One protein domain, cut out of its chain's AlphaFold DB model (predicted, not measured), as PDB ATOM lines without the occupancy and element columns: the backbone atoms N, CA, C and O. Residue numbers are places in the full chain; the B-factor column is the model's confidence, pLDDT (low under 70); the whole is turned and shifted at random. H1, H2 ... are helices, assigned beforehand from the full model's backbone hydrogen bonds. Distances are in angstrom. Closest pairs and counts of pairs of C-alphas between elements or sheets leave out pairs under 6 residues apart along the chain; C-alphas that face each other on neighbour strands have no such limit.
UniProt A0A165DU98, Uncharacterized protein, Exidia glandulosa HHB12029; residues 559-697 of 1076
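Overview. This is residues 559 to 697 of the 1076 residues of an uncharacterized protein of Exidia glandulosa HHB12029 (UniProt A0A165DU98). Helix H5 runs through the middle of this domain, with H1 and H4 packed on one side, H7 and H8 on the other, and H6 at the end where H5 begins. H2 and H3 form a loose corner that touches no other helix, and short H9 lies out near H7 and H8. The 139 printed residues hold nine named helices, H1 to H9 along the chain, and no named strand: all helix. The whole is compact, radius of gyration of the C-alphas 14.6 A, and rounded, spanning 42 by 36 by 25 A.

Along the chain. Find C-alpha 619 at (38.700, -29.424, 21.071); from there H5 runs 18.4 A to residue 631. Before it come H1, residues 565 to 575, 15.5 A, starting at (53.800, -38.610, 11.341); H2, 583 to 593, 14.3 A; H3, 597 to 603; and H4, 606 to 609. After it come H6, 642 to 649; H7, 654 to 664, 15.4 A; H8, 679 to 689, 15.5 A; and H9, 694 to 697, ending at (25.400, -43.949, 32.084).

Arrangement. Start at the hub, H5. It touches H1 at a steep tilt of 65 degrees, the closest C-alphas, Val 575 and Ser 628, being 5.2 A apart. With residues 627 to 631 alone it touches H8, closest at Leu 630 and Leu 685, C-alphas 5.9 A apart. H7 and H8 touch at a shallow tilt of 24 degrees, the same way, closest at C-alphas 655 and 679, 5.5 A. Every O i to N i+4 pair is within hydrogen-bond range in H1, H2, H3, H5, H6, H7 and H8; H4 and H9 are too short for one.

Size, cuts and confidence. The printed part has no cut. Residues 665 to 678 make the long link. Mean pLDDT of the printed part is 76.7; among residues under 70 are 591 to 600 and 666 to 675.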
ATOM      1  N   LEU A 559      48.829 -47.795   7.050       87.69
ATOM      2  CA  LEU A 559      48.975 -46.345   7.222       87.69
ATOM      3  C   LEU A 559      49.564 -45.959   8.589       87.69
ATOM      4  O   LEU A 559      50.426 -45.089   8.658       87.69
ATOM      5  N   ILE A 560      49.173 -46.646   9.670       86.75
ATOM      6  CA  ILE A 560      49.747 -46.465  11.020       86.75
ATOM      7  C   ILE A 560      51.241 -46.828  11.045       86.75
ATOM      8  O   ILE A 560      52.015 -46.325  11.868       86.75
ATOM      9  N   SER A 561      51.665 -47.711  10.140       82.12
ATOM     10  CA  SER A 561      53.053 -48.136  10.009       82.12
ATOM     11  C   SER A 561      53.914 -47.190   9.153       82.12
ATOM     12  O   SER A 561      55.141 -47.338   9.158       82.12
ATOM     13  N   VAL A 562      53.323 -46.227   8.438       84.19
ATOM     14  CA  VAL A 562      54.051 -45.296   7.560       84.19
ATOM     15  C   VAL A 562      54.976 -44.382   8.378       84.19
ATOM     16  O   VAL A 562      54.794 -44.159   9.572       84.19
ATOM     17  N   SER A 563      56.055 -43.897   7.757       73.31
ATOM     18  CA  SER A 563      57.025 -43.009   8.416       73.31
ATOM     19  C   SER A 563      56.516 -41.585   8.618       73.31
ATOM     20  O   SER A 563      57.030 -40.879   9.487       73.31
ATOM     21  N   ASP A 564      55.567 -41.145   7.791       80.94
ATOM     22  CA  ASP A 564      54.957 -39.828   7.909       80.94
ATOM     23  C   ASP A 564      54.105 -39.766   9.184       80.94
ATOM     24  O   ASP A 564      53.170 -40.547   9.400       80.94
ATOM     25  N   LYS A 565      54.462 -38.822  10.056       82.50
ATOM     26  CA  LYS A 565      53.800 -38.610  11.341       82.50
ATOM     27  C   LYS A 565      52.391 -38.039  11.172       82.50
ATOM     28  O   LYS A 565      51.517 -38.407  11.948       82.50
ATOM     29  N   ASN A 566      52.160 -37.182  10.176       84.00
ATOM     30  CA  ASN A 566      50.841 -36.624   9.884       84.00
ATOM     31  C   ASN A 566      49.898 -37.714   9.376       84.00
ATOM     32  O   ASN A 566      48.794 -37.851   9.898       84.00
ATOM     33  N   ALA A 567      50.354 -38.544   8.433       85.25
ATOM     34  CA  ALA A 567      49.566 -39.670   7.936       85.25
ATOM     35  C   ALA A 567      49.240 -40.677   9.050       85.25
ATOM     36  O   ALA A 567      48.091 -41.100   9.195       85.25
ATOM     37  N   THR A 568      50.229 -40.985   9.896       87.38
ATOM     38  CA  THR A 568      50.048 -41.838  11.081       87.38
ATOM     39  C   THR A 568      49.012 -41.254  12.045       87.38
ATOM     40  O   THR A 568      48.134 -41.978  12.509       87.38
ATOM     41  N   ALA A 569      49.077 -39.949  12.331       86.94
ATOM     42  CA  ALA A 569      48.130 -39.272  13.214       86.94
ATOM     43  C   ALA A 569      46.694 -39.349  12.675       86.94
ATOM     44  O   ALA A 569      45.782 -39.708  13.417       86.94
ATOM     45  N   VAL A 570      46.498 -39.094  11.376       89.19
ATOM     46  CA  VAL A 570      45.189 -39.214  10.710       89.19
ATOM     47  C   VAL A 570      44.659 -40.647  10.790       89.19
ATOM     48  O   VAL A 570      43.485 -40.844  11.097       89.19
ATOM     49  N   ALA A 571      45.517 -41.646  10.567       89.50
ATOM     50  CA  ALA A 571      45.143 -43.054  10.654       89.50
ATOM     51  C   ALA A 571      44.712 -43.450  12.071       89.50
ATOM     52  O   ALA A 571      43.681 -44.095  12.239       89.50
ATOM     53  N   ILE A 572      45.469 -43.029  13.092       88.69
ATOM     54  CA  ILE A 572      45.127 -43.282  14.496       88.69
ATOM     55  C   ILE A 572      43.801 -42.598  14.847       88.69
ATOM     56  O   ILE A 572      42.929 -43.247  15.411       88.69
ATOM     57  N   GLN A 573      43.605 -41.332  14.464       89.94
ATOM     58  CA  GLN A 573      42.340 -40.616  14.681       89.94
ATOM     59  C   GLN A 573      41.150 -41.342  14.033       89.94
ATOM     60  O   GLN A 573      40.106 -41.473  14.670       89.94
ATOM     61  N   ALA A 574      41.324 -41.881  12.821       89.94
ATOM     62  CA  ALA A 574      40.288 -42.635  12.116       89.94
ATOM     63  C   ALA A 574      39.913 -43.959  12.801       89.94
ATOM     64  O   ALA A 574      38.786 -44.417  12.672       89.94
ATOM     65  N   VAL A 575      40.792 -44.563  13.609       88.06
ATOM     66  CA  VAL A 575      40.406 -45.730  14.430       88.06
ATOM     67  C   VAL A 575      39.290 -45.362  15.419       88.06
ATOM     68  O   VAL A 575      38.469 -46.209  15.757       88.06
ATOM     69  N   GLY A 576      39.210 -44.097  15.847       83.75
ATOM     70  CA  GLY A 576      38.179 -43.604  16.761       83.75
ATOM     71  C   GLY A 576      36.763 -43.518  16.176       83.75
ATOM     72  O   GLY A 576      35.820 -43.316  16.944       83.75
ATOM     73  N   SER A 577      36.573 -43.656  14.861       86.38
ATOM     74  CA  SER A 577      35.236 -43.767  14.252       86.38
ATOM     75  C   SER A 577      34.716 -45.204  14.214       86.38
ATOM     76  O   SER A 577      33.516 -45.414  14.043       86.38
ATOM     77  N   LEU A 578      35.587 -46.204  14.388       84.88
ATOM     78  CA  LEU A 578      35.195 -47.605  14.306       84.88
ATOM     79  C   LEU A 578      34.332 -48.004  15.504       84.88
ATOM     80  O   LEU A 578      34.678 -47.750  16.659       84.88
ATOM     81  N   ALA A 579      33.230 -48.709  15.239       76.50
ATOM     82  CA  ALA A 579      32.476 -49.353  16.307       76.50
ATOM     83  C   ALA A 579      33.363 -50.423  16.982       76.50
ATOM     84  O   ALA A 579      33.983 -51.231  16.280       76.50
ATOM     85  N   PRO A 580      33.425 -50.480  18.322       67.75
ATOM     86  CA  PRO A 580      34.364 -51.343  19.044       67.75
ATOM     87  C   PRO A 580      34.123 -52.840  18.799       67.75
ATOM     88  O   PRO A 580      35.046 -53.648  18.901       67.75
ATOM     89  N   GLU A 581      32.896 -53.220  18.440       68.81
ATOM     90  CA  GLU A 581      32.523 -54.600  18.119       68.81
ATOM     91  C   GLU A 581      32.600 -54.918  16.630       68.81
ATOM     92  O   GLU A 581      32.458 -56.080  16.239       68.81
ATOM     93  N   SER A 582      32.893 -53.927  15.790       79.44
ATOM     94  CA  SER A 582      33.002 -54.145  14.356       79.44
ATOM     95  C   SER A 582      34.099 -55.168  14.042       79.44
ATOM     96  O   SER A 582      35.124 -55.284  14.726       79.44
ATOM     97  N   ARG A 583      33.893 -55.947  12.974       81.62
ATOM     98  CA  ARG A 583      34.892 -56.929  12.519       81.62
ATOM     99  C   ARG A 583      36.220 -56.256  12.145       81.62
ATOM    100  O   ARG A 583      37.264 -56.882  12.300       81.62
ATOM    101  N   THR A 584      36.186 -54.997  11.698       83.12
ATOM    102  CA  THR A 584      37.374 -54.178  11.403       83.12
ATOM    103  C   THR A 584      38.155 -53.862  12.682       83.12
ATOM    104  O   THR A 584      39.350 -54.141  12.742       83.12
ATOM    105  N   ALA A 585      37.485 -53.363  13.731       80.19
ATOM    106  CA  ALA A 585      38.111 -53.048  15.017       80.19
ATOM    107  C   ALA A 585      38.684 -54.297  15.704       80.19
ATOM    108  O   ALA A 585      39.800 -54.262  16.223       80.19
ATOM    109  N   ARG A 586      37.968 -55.430  15.649       80.12
ATOM    110  CA  ARG A 586      38.474 -56.717  16.153       80.12
ATOM    111  C   ARG A 586      39.715 -57.189  15.402       80.12
ATOM    112  O   ARG A 586      40.673 -57.588  16.047       80.12
ATOM    113  N   MET A 587      39.736 -57.090  14.073       79.00
ATOM    114  CA  MET A 587      40.917 -57.454  13.278       79.00
ATOM    115  C   MET A 587      42.119 -56.549  13.568       79.00
ATOM    116  O   MET A 587      43.225 -57.054  13.741       79.00
ATOM    117  N   LEU A 588      41.914 -55.234  13.691       77.50
ATOM    118  CA  LEU A 588      42.963 -54.307  14.139       77.50
ATOM    119  C   LEU A 588      43.469 -54.683  15.534       77.50
ATOM    120  O   LEU A 588      44.673 -54.776  15.759       77.50
ATOM    121  N   SER A 589      42.556 -54.974  16.464       74.19
ATOM    122  CA  SER A 589      42.919 -55.491  17.780       74.19
ATOM    123  C   SER A 589      43.729 -56.784  17.655       74.19
ATOM    124  O   SER A 589      44.763 -56.876  18.296       74.19
ATOM    125  N   ASP A 590      43.361 -57.748  16.812       72.44
ATOM    126  CA  ASP A 590      44.106 -59.003  16.642       72.44
ATOM    127  C   ASP A 590      45.520 -58.781  16.078       72.44
ATOM    128  O   ASP A 590      46.478 -59.373  16.592       72.44
ATOM    129  N   TYR A 591      45.681 -57.878  15.099       68.00
ATOM    130  CA  TYR A 591      46.996 -57.470  14.590       68.00
ATOM    131  C   TYR A 591      47.904 -56.986  15.731       68.00
ATOM    132  O   TYR A 591      49.035 -57.459  15.873       68.00
ATOM    133  N   TYR A 592      47.375 -56.141  16.621       65.25
ATOM    134  CA  TYR A 592      48.100 -55.624  17.785       65.25
ATOM    135  C   TYR A 592      48.007 -56.503  19.046       65.25
ATOM    136  O   TYR A 592      48.625 -56.192  20.062       65.25
ATOM    137  N   GLY A 593      47.194 -57.559  19.044       51.47
ATOM    138  CA  GLY A 593      46.849 -58.396  20.202       51.47
ATOM    139  C   GLY A 593      47.744 -59.615  20.339       51.47
ATOM    140  O   GLY A 593      47.939 -60.122  21.438       51.47
ATOM    141  N   SER A 594      48.376 -60.026  19.237       49.94
ATOM    142  CA  SER A 594      49.496 -60.972  19.278       49.94
ATOM    143  C   SER A 594      50.782 -60.363  19.863       49.94
ATOM    144  O   SER A 594      51.720 -61.094  20.184       49.94
ATOM    145  N   SER A 595      50.835 -59.033  20.006       51.34
ATOM    146  CA  SER A 595      51.902 -58.298  20.683       51.34
ATOM    147  C   SER A 595      51.490 -57.866  22.088       51.34
ATOM    148  O   SER A 595      50.329 -57.537  22.311       51.34
ATOM    149  N   SER A 596      52.447 -57.842  23.025       57.94
ATOM    150  CA  SER A 596      52.219 -57.394  24.404       57.94
ATOM    151  C   SER A 596      51.503 -56.039  24.450       57.94
ATOM    152  O   SER A 596      51.690 -55.191  23.572       57.94
ATOM    153  N   LEU A 597      50.700 -55.832  25.497       63.78
ATOM    154  CA  LEU A 597      50.029 -54.570  25.827       63.78
ATOM    155  C   LEU A 597      50.945 -53.339  25.641       63.78
ATOM    156  O   LEU A 597      50.485 -52.286  25.203       63.78
ATOM    157  N   ASP A 598      52.245 -53.498  25.894       61.56
ATOM    158  CA  ASP A 598      53.272 -52.463  25.734       61.56
ATOM    159  C   ASP A 598      53.354 -51.906  24.306       61.56
ATOM    160  O   ASP A 598      53.492 -50.698  24.126       61.56
ATOM    161  N   LYS A 599      53.196 -52.746  23.270       68.31
ATOM    162  CA  LYS A 599      53.209 -52.266  21.878       68.31
ATOM    163  C   LYS A 599      51.975 -51.439  21.543       68.31
ATOM    164  O   LYS A 599      52.080 -50.456  20.817       68.31
ATOM    165  N   ARG A 600      50.807 -51.799  22.086       68.19
ATOM    166  CA  ARG A 600      49.583 -50.997  21.915       68.19
ATOM    167  C   ARG A 600      49.741 -49.623  22.561       68.19
ATOM    168  O   ARG A 600      49.406 -48.626  21.932       68.19
ATOM    169  N   LEU A 601      50.323 -49.577  23.761       71.12
ATOM    170  CA  LEU A 601      50.663 -48.336  24.467       71.12
ATOM    171  C   LEU A 601      51.695 -47.488  23.706       71.12
ATOM    172  O   LEU A 601      51.673 -46.263  23.793       71.12
ATOM    173  N   GLU A 602      52.600 -48.114  22.949       75.00
ATOM    174  CA  GLU A 602      53.593 -47.411  22.131       75.00
ATOM    175  C   GLU A 602      53.013 -46.826  20.832       75.00
ATOM    176  O   GLU A 602      53.420 -45.747  20.382       75.00
ATOM    177  N   ILE A 603      52.066 -47.533  20.218       75.69
ATOM    178  CA  ILE A 603      51.413 -47.122  18.972       75.69
ATOM    179  C   ILE A 603      50.386 -46.022  19.249       75.69
ATOM    180  O   ILE A 603      50.443 -44.957  18.635       75.69
ATOM    181  N   PHE A 604      49.503 -46.246  20.221       79.38
ATOM    182  CA  PHE A 604      48.402 -45.352  20.574       79.38
ATOM    183  C   PHE A 604      48.816 -44.349  21.660       79.38
ATOM    184  O   PHE A 604      48.244 -44.304  22.747       79.38
ATOM    185  N   LYS A 605      49.830 -43.525  21.367       82.12
ATOM    186  CA  LYS A 605      50.199 -42.378  22.214       82.12
ATOM    187  C   LYS A 605      49.470 -41.110  21.757       82.12
ATOM    188  O   LYS A 605      49.439 -40.861  20.549       82.12
ATOM    189  N   PRO A 606      48.994 -40.250  22.679       79.38
ATOM    190  CA  PRO A 606      48.373 -38.968  22.334       79.38
ATOM    191  C   PRO A 606      49.255 -38.110  21.415       79.38
ATOM    192  O   PRO A 606      48.769 -37.517  20.461       79.38
ATOM    193  N   GLU A 607      50.570 -38.120  21.645       79.44
ATOM    194  CA  GLU A 607      51.562 -37.390  20.844       79.44
ATOM    195  C   GLU A 607      51.697 -37.908  19.404       79.44
ATOM    196  O   GLU A 607      52.035 -37.141  18.509       79.44
ATOM    197  N   ARG A 608      51.445 -39.204  19.166       79.62
ATOM    198  CA  ARG A 608      51.452 -39.801  17.817       79.62
ATOM    199  C   ARG A 608      50.126 -39.603  17.093       79.62
ATOM    200  O   ARG A 608      50.112 -39.580  15.869       79.62
ATOM    201  N   ALA A 609      49.036 -39.507  17.847       78.31
ATOM    202  CA  ALA A 609      47.698 -39.241  17.335       78.31
ATOM    203  C   ALA A 609      47.467 -37.746  17.040       78.31
ATOM    204  O   ALA A 609      46.545 -37.401  16.305       78.31
ATOM    205  N   ALA A 610      48.288 -36.858  17.604       80.00
ATOM    206  CA  ALA A 610      48.294 -35.433  17.300       80.00
ATOM    207  C   ALA A 610      49.060 -35.161  15.997       80.00
ATOM    208  O   ALA A 610      50.197 -35.603  15.837       80.00
ATOM    209  N   SER A 611      48.455 -34.416  15.068       74.00
ATOM    210  CA  SER A 611      49.115 -34.022  13.820       74.00
ATOM    211  C   SER A 611      50.241 -33.010  14.103       74.00
ATOM    212  O   SER A 611      49.960 -31.924  14.618       74.00
ATOM    213  N   PRO A 612      51.515 -33.321  13.802       58.59
ATOM    214  CA  PRO A 612      52.618 -32.387  14.015       58.59
ATOM    215  C   PRO A 612      52.523 -31.162  13.094       58.59
ATOM    216  O   PRO A 612      52.697 -31.263  11.882       58.59
ATOM    217  N   GLY A 613      52.303 -29.985  13.684       54.25
ATOM    218  CA  GLY A 613      52.256 -28.710  12.956       54.25
ATOM    219  C   GLY A 613      51.224 -27.713  13.476       54.25
ATOM    220  O   GLY A 613      51.314 -26.535  13.143       54.25
ATOM    221  N   LEU A 614      50.286 -28.153  14.318       58.09
ATOM    222  CA  LEU A 614      49.322 -27.258  14.951       58.09
ATOM    223  C   LEU A 614      49.921 -26.641  16.220       58.09
ATOM    224  O   LEU A 614      50.288 -27.353  17.152       58.09
ATOM    225  N   SER A 615      50.023 -25.310  16.256       51.59
ATOM    226  CA  SER A 615      50.461 -24.564  17.444       51.59
ATOM    227  C   SER A 615      49.457 -24.660  18.600       51.59
ATOM    228  O   SER A 615      49.847 -24.526  19.757       51.59
ATOM    229  N   THR A 616      48.183 -24.944  18.299       63.28
ATOM    230  CA  THR A 616      47.104 -25.182  19.267       63.28
ATOM    231  C   THR A 616      46.168 -26.278  18.752       63.28
ATOM    232  O   THR A 616      45.514 -26.085  17.730       63.28
ATOM    233  N   LEU A 617      46.093 -27.413  19.453       76.75
ATOM    234  CA  LEU A 617      45.121 -28.481  19.176       76.75
ATOM    235  C   LEU A 617      43.697 -27.988  19.451       76.75
ATOM    236  O   LEU A 617      43.443 -27.395  20.501       76.75
ATOM    237  N   THR A 618      42.769 -28.251  18.533       82.38
ATOM    238  CA  THR A 618      41.354 -27.899  18.730       82.38
ATOM    239  C   THR A 618      40.649 -28.915  19.636       82.38
ATOM    240  O   THR A 618      41.083 -30.064  19.768       82.38
ATOM    241  N   SER A 619      39.533 -28.522  20.259       81.38
ATOM    242  CA  SER A 619      38.700 -29.424  21.071       81.38
ATOM    243  C   SER A 619      38.259 -30.664  20.284       81.38
ATOM    244  O   SER A 619      38.337 -31.779  20.797       81.38
ATOM    245  N   THR A 620      37.882 -30.493  19.014       83.56
ATOM    246  CA  THR A 620      37.422 -31.581  18.139       83.56
ATOM    247  C   THR A 620      38.534 -32.569  17.787       83.56
ATOM    248  O   THR A 620      38.295 -33.776  17.749       83.56
ATOM    249  N   GLU A 621      39.773 -32.113  17.592       83.38
ATOM    250  CA  GLU A 621      40.923 -33.006  17.402       83.38
ATOM    251  C   GLU A 621      41.229 -33.824  18.656       83.38
ATOM    252  O   GLU A 621      41.476 -35.027  18.560       83.38
ATOM    253  N   ILE A 622      41.152 -33.209  19.839       85.56
ATOM    254  CA  ILE A 622      41.370 -33.922  21.102       85.56
ATOM    255  C   ILE A 622      40.259 -34.956  21.334       85.56
ATOM    256  O   ILE A 622      40.548 -36.058  21.809       85.56
ATOM    257  N   VAL A 623      39.012 -34.666  20.941       86.88
ATOM    258  CA  VAL A 623      37.916 -35.649  20.949       86.88
ATOM    259  C   VAL A 623      38.248 -36.836  20.034       86.88
ATOM    260  O   VAL A 623      38.146 -37.978  20.480       86.88
ATOM    261  N   ARG A 624      38.729 -36.611  18.800       88.12
ATOM    262  CA  ARG A 624      39.146 -37.700  17.884       88.12
ATOM    263  C   ARG A 624      40.268 -38.556  18.465       88.12
ATOM    264  O   ARG A 624      40.195 -39.784  18.430       88.12
ATOM    265  N   ILE A 625      41.284 -37.915  19.046       87.81
ATOM    266  CA  ILE A 625      42.386 -38.609  19.723       87.81
ATOM    267  C   ILE A 625      41.827 -39.463  20.863       87.81
ATOM    268  O   ILE A 625      42.080 -40.664  20.911       87.81
ATOM    269  N   SER A 626      41.002 -38.886  21.732       87.44
ATOM    270  CA  SER A 626      40.424 -39.589  22.881       87.44
ATOM    271  C   SER A 626      39.581 -40.793  22.449       87.44
ATOM    272  O   SER A 626      39.737 -41.882  23.000       87.44
ATOM    273  N   ARG A 627      38.766 -40.642  21.398       89.25
ATOM    274  CA  ARG A 627      37.986 -41.736  20.799       89.25
ATOM    275  C   ARG A 627      38.866 -42.864  20.263       89.25
ATOM    276  O   ARG A 627      38.564 -44.028  20.507       89.25
ATOM    277  N   SER A 628      39.977 -42.549  19.590       88.00
ATOM    278  CA  SER A 628      40.916 -43.573  19.106       88.00
ATOM    279  C   SER A 628      41.552 -44.380  20.244       88.00
ATOM    280  O   SER A 628      41.665 -45.603  20.158       88.00
ATOM    281  N   LEU A 629      41.893 -43.711  21.352       85.69
ATOM    282  CA  LEU A 629      42.464 -44.338  22.547       85.69
ATOM    283  C   LEU A 629      41.436 -45.206  23.288       85.69
ATOM    284  O   LEU A 629      41.797 -46.256  23.827       85.69
ATOM    285  N   LEU A 630      40.165 -44.789  23.302       84.69
ATOM    286  CA  LEU A 630      39.052 -45.578  23.835       84.69
ATOM    287  C   LEU A 630      38.789 -46.822  22.986       84.69
ATOM    288  O   LEU A 630      38.699 -47.918  23.533       84.69
ATOM    289  N   CYS A 631      38.751 -46.685  21.657       83.75
ATOM    290  CA  CYS A 631      38.577 -47.820  20.749       83.75
ATOM    291  C   CYS A 631      39.722 -48.842  20.879       83.75
ATOM    292  O   CYS A 631      39.489 -50.048  20.818       83.75
ATOM    293  N   ALA A 632      40.955 -48.380  21.115       77.25
ATOM    294  CA  ALA A 632      42.103 -49.249  21.375       77.25
ATOM    295  C   ALA A 632      42.091 -49.899  22.779       77.25
ATOM    296  O   ALA A 632      42.883 -50.812  23.036       77.25
ATOM    297  N   GLY A 633      41.220 -49.445  23.691       75.62
ATOM    298  CA  GLY A 633      41.162 -49.895  25.086       75.62
ATOM    299  C   GLY A 633      42.343 -49.417  25.938       75.62
ATOM    300  O   GLY A 633      42.729 -50.086  26.895       75.62
ATOM    301  N   VAL A 634      42.964 -48.298  25.556       78.00
ATOM    302  CA  VAL A 634      44.220 -47.799  26.135       78.00
ATOM    303  C   VAL A 634      44.017 -46.545  26.990       78.00
ATOM    304  O   VAL A 634      44.820 -46.301  27.891       78.00
ATOM    305  N   LEU A 635      42.949 -45.769  26.766       77.44
ATOM    306  CA  LEU A 635      42.766 -44.471  27.433       77.44
ATOM    307  C   LEU A 635      42.780 -44.561  28.970       77.44
ATOM    308  O   LEU A 635      43.422 -43.739  29.611       77.44
ATOM    309  N   SER A 636      42.175 -45.591  29.571       71.75
ATOM    310  CA  SER A 636      42.194 -45.793  31.033       71.75
ATOM    311  C   SER A 636      43.596 -46.034  31.615       71.75
ATOM    312  O   SER A 636      43.788 -45.955  32.825       71.75
ATOM    313  N   ARG A 637      44.594 -46.321  30.767       60.94
ATOM    314  CA  ARG A 637      45.992 -46.586  31.146       60.94
ATOM    315  C   ARG A 637      46.958 -45.480  30.715       60.94
ATOM    316  O   ARG A 637      48.110 -45.495  31.140       60.94
ATOM    317  N   VAL A 638      46.520 -44.542  29.871       66.50
ATOM    318  CA  VAL A 638      47.350 -43.458  29.328       66.50
ATOM    319  C   VAL A 638      46.733 -42.114  29.680       66.50
ATOM    320  O   VAL A 638      45.657 -41.761  29.206       66.50
ATOM    321  N   SER A 639      47.447 -41.323  30.477       73.19
ATOM    322  CA  SER A 639      47.009 -39.971  30.817       73.19
ATOM    323  C   SER A 639      47.160 -39.027  29.622       73.19
ATOM    324  O   SER A 639      48.264 -38.882  29.090       73.19
ATOM    325  N   LEU A 640      46.089 -38.320  29.254       80.75
ATOM    326  CA  LEU A 640      46.191 -37.189  28.327       80.75
ATOM    327  C   LEU A 640      47.073 -36.073  28.932       80.75
ATOM    328  O   LEU A 640      46.973 -35.790  30.139       80.75
ATOM    329  N   PRO A 641      47.910 -35.405  28.113       82.31
ATOM    330  CA  PRO A 641      48.685 -34.239  28.531       82.31
ATOM    331  C   PRO A 641      47.817 -33.176  29.214       82.31
ATOM    332  O   PRO A 641      46.634 -33.021  28.897       82.31
ATOM    333  N   LYS A 642      48.398 -32.439  30.170       79.88
ATOM    334  CA  LYS A 642      47.677 -31.401  30.934       79.88
ATOM    335  C   LYS A 642      47.061 -30.342  30.016       79.88
ATOM    336  O   LYS A 642      45.906 -29.984  30.216       79.88
ATOM    337  N   ASP A 643      47.790 -29.946  28.978       79.88
ATOM    338  CA  ASP A 643      47.357 -28.932  28.015       79.88
ATOM    339  C   ASP A 643      46.100 -29.382  27.255       79.88
ATOM    340  O   ASP A 643      45.130 -28.636  27.154       79.88
ATOM    341  N   MET A 644      46.054 -30.647  26.814       83.06
ATOM    342  CA  MET A 644      44.875 -31.210  26.139       83.06
ATOM    343  C   MET A 644      43.659 -31.276  27.071       83.06
ATOM    344  O   MET A 644      42.544 -30.959  26.663       83.06
ATOM    345  N   ARG A 645      43.861 -31.643  28.345       82.12
ATOM    346  CA  ARG A 645      42.777 -31.664  29.340       82.12
ATOM    347  C   ARG A 645      42.216 -30.270  29.610       82.12
ATOM    348  O   ARG A 645      41.005 -30.120  29.732       82.12
ATOM    349  N   GLN A 646      43.071 -29.250  29.662       82.44
ATOM    350  CA  GLN A 646      42.634 -27.869  29.860       82.44
ATOM    351  C   GLN A 646      41.783 -27.360  28.687       82.44
ATOM    352  O   GLN A 646      40.773 -26.698  28.920       82.44
ATOM    353  N   VAL A 647      42.140 -27.716  27.448       83.62
ATOM    354  CA  VAL A 647      41.344 -27.378  26.254       83.62
ATOM    355  C   VAL A 647      39.978 -28.071  26.274       83.62
ATOM    356  O   VAL A 647      38.976 -27.434  25.963       83.62
ATOM    357  N   LEU A 648      39.902 -29.341  26.696       83.19
ATOM    358  CA  LEU A 648      38.619 -30.048  26.822       83.19
ATOM    359  C   LEU A 648      37.684 -29.391  27.848       83.19
ATOM    360  O   LEU A 648      36.499 -29.243  27.567       83.19
ATOM    361  N   ARG A 649      38.211 -28.954  29.003       80.50
ATOM    362  CA  ARG A 649      37.422 -28.262  30.044       80.50
ATOM    363  C   ARG A 649      36.825 -26.943  29.565       80.50
ATOM    364  O   ARG A 649      35.736 -26.578  29.990       80.50
ATOM    365  N   GLY A 650      37.571 -26.212  28.739       77.88
ATOM    366  CA  GLY A 650      37.157 -24.910  28.218       77.88
ATOM    367  C   GLY A 650      36.223 -24.987  27.009       77.88
ATOM    368  O   GLY A 650      35.785 -23.942  26.541       77.88
ATOM    369  N   SER A 651      35.941 -26.186  26.484       81.69
ATOM    370  CA  SER A 651      35.154 -26.350  25.261       81.69
ATOM    371  C   SER A 651      33.640 -26.328  25.510       81.69
ATOM    372  O   SER A 651      33.122 -26.827  26.518       81.69
ATOM    373  N   GLU A 652      32.909 -25.779  24.544       79.00
ATOM    374  CA  GLU A 652      31.447 -25.844  24.478       79.00
ATOM    375  C   GLU A 652      30.938 -27.141  23.826       79.00
ATOM    376  O   GLU A 652      29.755 -27.454  23.948       79.00
ATOM    377  N   ASP A 653      31.821 -27.936  23.206       80.25
ATOM    378  CA  ASP A 653      31.444 -29.187  22.542       80.25
ATOM    379  C   ASP A 653      30.923 -30.232  23.554       80.25
ATOM    380  O   ASP A 653      31.621 -30.551  24.528       80.25
ATOM    381  N   PRO A 654      29.748 -30.853  23.322       81.06
ATOM    382  CA  PRO A 654      29.156 -31.806  24.265       81.06
ATOM    383  C   PRO A 654      30.019 -33.067  24.443       81.06
ATOM    384  O   PRO A 654      30.140 -33.580  25.555       81.06
ATOM    385  N   ASP A 655      30.696 -33.524  23.387       82.25
ATOM    386  CA  ASP A 655      31.636 -34.652  23.434       82.25
ATOM    387  C   ASP A 655      32.884 -34.336  24.274       82.25
ATOM    388  O   ASP A 655      33.376 -35.192  25.011       82.25
ATOM    389  N   ALA A 656      33.392 -33.099  24.200       84.00
ATOM    390  CA  ALA A 656      34.541 -32.661  24.990       84.00
ATOM    391  C   ALA A 656      34.182 -32.513  26.478       84.00
ATOM    392  O   ALA A 656      34.980 -32.876  27.350       84.00
ATOM    393  N   ARG A 657      32.962 -32.047  26.778       83.19
ATOM    394  CA  ARG A 657      32.410 -31.991  28.142       83.19
ATOM    395  C   ARG A 657      32.180 -33.377  28.736       83.19
ATOM    396  O   ARG A 657      32.495 -33.589  29.902       83.19
ATOM    397  N   LEU A 658      31.696 -34.328  27.936       83.06
ATOM    398  CA  LEU A 658      31.541 -35.719  28.363       83.06
ATOM    399  C   LEU A 658      32.894 -36.343  28.733       83.06
ATOM    400  O   LEU A 658      33.027 -36.942  29.798       83.06
ATOM    401  N   LEU A 659      33.909 -36.164  27.881       84.44
ATOM    402  CA  LEU A 659      35.260 -36.673  28.128       84.44
ATOM    403  C   LEU A 659      35.914 -36.014  29.348       84.44
ATOM    404  O   LEU A 659      36.443 -36.718  30.201       84.44
ATOM    405  N   SER A 660      35.868 -34.684  29.456       84.06
ATOM    406  CA  SER A 660      36.449 -33.971  30.606       84.06
ATOM    407  C   SER A 660      35.743 -34.314  31.919       84.06
ATOM    408  O   SER A 660      36.421 -34.576  32.909       84.06
ATOM    409  N   GLY A 661      34.408 -34.402  31.913       80.50
ATOM    410  CA  GLY A 661      33.626 -34.808  33.077       80.50
ATOM    411  C   GLY A 661      33.947 -36.228  33.539       80.50
ATOM    412  O   GLY A 661      34.098 -36.445  34.737       80.50
ATOM    413  N   TRP A 662      34.093 -37.182  32.610       83.06
ATOM    414  CA  TRP A 662      34.491 -38.558  32.939       83.06
ATOM    415  C   TRP A 662      35.907 -38.630  33.515       83.06
ATOM    416  O   TRP A 662      36.141 -39.337  34.483       83.06
ATOM    417  N   MET A 663      36.856 -37.869  32.966       80.06
ATOM    418  CA  MET A 663      38.240 -37.870  33.455       80.06
ATOM    419  C   MET A 663      38.421 -37.237  34.845       80.06
ATOM    420  O   MET A 663      39.477 -37.417  35.453       80.06
ATOM    421  N   GLU A 664      37.450 -36.449  35.309       75.88
ATOM    422  CA  GLU A 664      37.494 -35.702  36.576       75.88
ATOM    423  C   GLU A 664      36.464 -36.184  37.601       75.88
ATOM    424  O   GLU A 664      36.386 -35.610  38.685       75.88
ATOM    425  N   ASP A 665      35.688 -37.219  37.267       71.94
ATOM    426  CA  ASP A 665      34.572 -37.735  38.068       71.94
ATOM    427  C   ASP A 665      33.514 -36.664  38.431       71.94
ATOM    428  O   ASP A 665      32.759 -36.805  39.391       71.94
ATOM    429  N   THR A 666      33.401 -35.588  37.642       68.50
ATOM    430  CA  THR A 666      32.463 -34.468  37.874       68.50
ATOM    431  C   THR A 666      31.171 -34.564  37.052       68.50
ATOM    432  O   THR A 666      30.451 -33.575  36.895       68.50
ATOM    433  N   LEU A 667      30.855 -35.741  36.499       68.25
ATOM    434  CA  LEU A 667      29.708 -35.968  35.600       68.25
ATOM    435  C   LEU A 667      28.334 -35.679  36.227       68.25
ATOM    436  O   LEU A 667      27.385 -35.402  35.496       68.25
ATOM    437  N   SER A 668      28.215 -35.730  37.555       59.78
ATOM    438  CA  SER A 668      26.982 -35.408  38.286       59.78
ATOM    439  C   SER A 668      26.692 -33.903  38.365       59.78
ATOM    440  O   SER A 668      25.549 -33.515  38.593       59.78
ATOM    441  N   ALA A 669      27.702 -33.050  38.157       55.00
ATOM    442  CA  ALA A 669      27.605 -31.596  38.307       55.00
ATOM    443  C   ALA A 669      27.522 -30.832  36.970       55.00
ATOM    444  O   ALA A 669      27.294 -29.621  36.967       55.00
ATOM    445  N   LEU A 670      27.718 -31.511  35.835       59.09
ATOM    446  CA  LEU A 670      27.792 -30.888  34.511       59.09
ATOM    447  C   LEU A 670      26.473 -31.066  33.738       59.09
ATOM    448  O   LEU A 670      26.146 -32.188  33.348       59.09
ATOM    449  N   PRO A 671      25.727 -29.985  33.438       59.00
ATOM    450  CA  PRO A 671      24.614 -30.063  32.504       59.00
ATOM    451  C   PRO A 671      25.168 -30.238  31.083       59.00
ATOM    452  O   PRO A 671      25.638 -29.290  30.451       59.00
ATOM    453  N   ILE A 672      25.134 -31.468  30.568       62.62
ATOM    454  CA  ILE A 672      25.416 -31.738  29.155       62.62
ATOM    455  C   ILE A 672      24.160 -31.335  28.374       62.62
ATOM    456  O   ILE A 672      23.184 -32.072  28.300       62.62
ATOM    457  N   THR A 673      24.136 -30.107  27.863       59.06
ATOM    458  CA  THR A 673      23.033 -29.585  27.048       59.06
ATOM    459  C   THR A 673      23.471 -29.503  25.593       59.06
ATOM    460  O   THR A 673      24.372 -28.731  25.272       59.06
ATOM    461  N   GLY A 674      22.826 -30.273  24.716       59.72
ATOM    462  CA  GLY A 674      23.064 -30.244  23.271       59.72
ATOM    463  C   GLY A 674      23.226 -31.639  22.668       59.72
ATOM    464  O   GLY A 674      23.762 -32.544  23.302       59.72
ATOM    465  N   THR A 675      22.761 -31.812  21.433       64.00
ATOM    466  CA  THR A 675      22.907 -33.052  20.662       64.00
ATOM    467  C   THR A 675      24.023 -32.877  19.636       64.00
ATOM    468  O   THR A 675      23.859 -32.117  18.682       64.00
ATOM    469  N   SER A 676      25.149 -33.571  19.811       72.44
ATOM    470  CA  SER A 676      26.135 -33.747  18.735       72.44
ATOM    471  C   SER A 676      25.859 -35.062  17.993       72.44
ATOM    472  O   SER A 676      25.554 -36.060  18.652       72.44
ATOM    473  N   PRO A 677      26.012 -35.121  16.654       72.19
ATOM    474  CA  PRO A 677      25.885 -36.370  15.896       72.19
ATOM    475  C   PRO A 677      26.898 -37.439  16.344       72.19
ATOM    476  O   PRO A 677      26.645 -38.636  16.219       72.19
ATOM    477  N   SER A 678      28.034 -37.023  16.909       78.31
ATOM    478  CA  SER A 678      29.098 -37.909  17.386       78.31
ATOM    479  C   SER A 678      28.904 -38.385  18.830       78.31
ATOM    480  O   SER A 678      29.516 -39.383  19.224       78.31
ATOM    481  N   PHE A 679      28.019 -37.733  19.595       82.75
ATOM    482  CA  PHE A 679      27.880 -37.908  21.043       82.75
ATOM    483  C   PHE A 679      27.554 -39.345  21.431       82.75
ATOM    484  O   PHE A 679      28.254 -39.948  22.243       82.75
ATOM    485  N   THR A 680      26.541 -39.932  20.788       80.88
ATOM    486  CA  THR A 680      26.101 -41.306  21.051       80.88
ATOM    487  C   THR A 680      27.242 -42.308  20.847       80.88
ATOM    488  O   THR A 680      27.426 -43.216  21.654       80.88
ATOM    489  N   SER A 681      28.067 -42.131  19.808       79.62
ATOM    490  CA  SER A 681      29.201 -43.032  19.571       79.62
ATOM    491  C   SER A 681      30.350 -42.801  20.564       79.62
ATOM    492  O   SER A 681      30.905 -43.775  21.071       79.62
ATOM    493  N   THR A 682      30.654 -41.547  20.930       84.56
ATOM    494  CA  THR A 682      31.652 -41.220  21.972       84.56
ATOM    495  C   THR A 682      31.240 -41.813  23.326       84.56
ATOM    496  O   THR A 682      32.057 -42.427  24.011       84.56
ATOM    497  N   PHE A 683      29.958 -41.705  23.674       85.00
ATOM    498  CA  PHE A 683      29.374 -42.270  24.887       85.00
ATOM    499  C   PHE A 683      29.501 -43.798  24.949       85.00
ATOM    500  O   PHE A 683      29.964 -44.332  25.954       85.00
ATOM    501  N   THR A 684      29.177 -44.513  23.866       81.50
ATOM    502  CA  THR A 684      29.312 -45.985  23.836       81.50
ATOM    503  C   THR A 684      30.759 -46.461  24.003       81.50
ATOM    504  O   THR A 684      31.005 -47.471  24.664       81.50
ATOM    505  N   LEU A 685      31.734 -45.720  23.461       81.94
ATOM    506  CA  LEU A 685      33.159 -46.005  23.654       81.94
ATOM    507  C   LEU A 685      33.590 -45.816  25.118       81.94
ATOM    508  O   LEU A 685      34.383 -46.610  25.624       81.94
ATOM    509  N   LEU A 686      33.054 -44.800  25.800       83.06
ATOM    510  CA  LEU A 686      33.316 -44.546  27.220       83.06
ATOM    511  C   LEU A 686      32.692 -45.607  28.128       83.06
ATOM    512  O   LEU A 686      33.387 -46.138  28.991       83.06
ATOM    513  N   LEU A 687      31.430 -45.982  27.892       80.56
ATOM    514  CA  LEU A 687      30.756 -47.042  28.654       80.56
ATOM    515  C   LEU A 687      31.509 -48.375  28.604       80.56
ATOM    516  O   LEU A 687      31.532 -49.116  29.582       80.56
ATOM    517  N   ARG A 688      32.148 -48.681  27.472       78.75
ATOM    518  CA  ARG A 688      32.984 -49.877  27.331       78.75
ATOM    519  C   ARG A 688      34.289 -49.780  28.125       78.75
ATOM    520  O   ARG A 688      34.791 -50.800  28.593       78.75
ATOM    521  N   ALA A 689      34.882 -48.591  28.206       78.75
ATOM    522  CA  ALA A 689      36.137 -48.388  28.922       78.75
ATOM    523  C   ALA A 689      35.954 -48.465  30.445       78.75
ATOM    524  O   ALA A 689      36.867 -48.929  31.129       78.75
ATOM    525  N   ASP A 690      34.788 -48.050  30.942       75.94
ATOM    526  CA  ASP A 690      34.434 -48.037  32.362       75.94
ATOM    527  C   ASP A 690      33.027 -48.638  32.597       75.94
ATOM    528  O   ASP A 690      32.057 -47.915  32.865       75.94
ATOM    529  N   PRO A 691      32.876 -49.971  32.434       69.81
ATOM    530  CA  PRO A 691      31.593 -50.640  32.595       69.81
ATOM    531  C   PRO A 691      31.222 -50.687  34.082       69.81
ATOM    532  O   PRO A 691      31.758 -51.491  34.844       69.81
ATOM    533  N   GLY A 692      30.295 -49.823  34.491       65.75
ATOM    534  CA  GLY A 692      29.821 -49.742  35.875       65.75
ATOM    535  C   GLY A 692      29.640 -48.320  36.402       65.75
ATOM    536  O   GLY A 692      29.081 -48.138  37.473       65.75
ATOM    537  N   ASN A 693      30.055 -47.287  35.672       76.31
ATOM    538  CA  ASN A 693      29.854 -45.915  36.124       76.31
ATOM    539  C   ASN A 693      28.400 -45.455  35.885       76.31
ATOM    540  O   ASN A 693      28.028 -45.041  34.783       76.31
ATOM    541  N   LEU A 694      27.553 -45.540  36.921       72.56
ATOM    542  CA  LEU A 694      26.131 -45.183  36.826       72.56
ATOM    543  C   LEU A 694      25.916 -43.685  36.537       72.56
ATOM    544  O   LEU A 694      24.992 -43.334  35.803       72.56
ATOM    545  N   ALA A 695      26.803 -42.811  37.027       72.75
ATOM    546  CA  ALA A 695      26.762 -41.379  36.724       72.75
ATOM    547  C   ALA A 695      27.044 -41.108  35.237       72.75
ATOM    548  O   ALA A 695      26.317 -40.343  34.604       72.75
ATOM    549  N   LEU A 696      28.042 -41.783  34.652       77.38
ATOM    550  CA  LEU A 696      28.315 -41.735  33.212       77.38
ATOM    551  C   LEU A 696      27.113 -42.220  32.403       77.38
ATOM    552  O   LEU A 696      26.710 -41.553  31.451       77.38
ATOM    553  N   LEU A 697      26.520 -43.347  32.795       76.31
ATOM    554  CA  LEU A 697      25.400 -43.949  32.084       76.31
ATOM    555  C   LEU A 697      24.166 -43.042  32.058       76.31
ATOM    556  O   LEU A 697      23.596 -42.810  30.992       76.31
TER     557      LEU A 697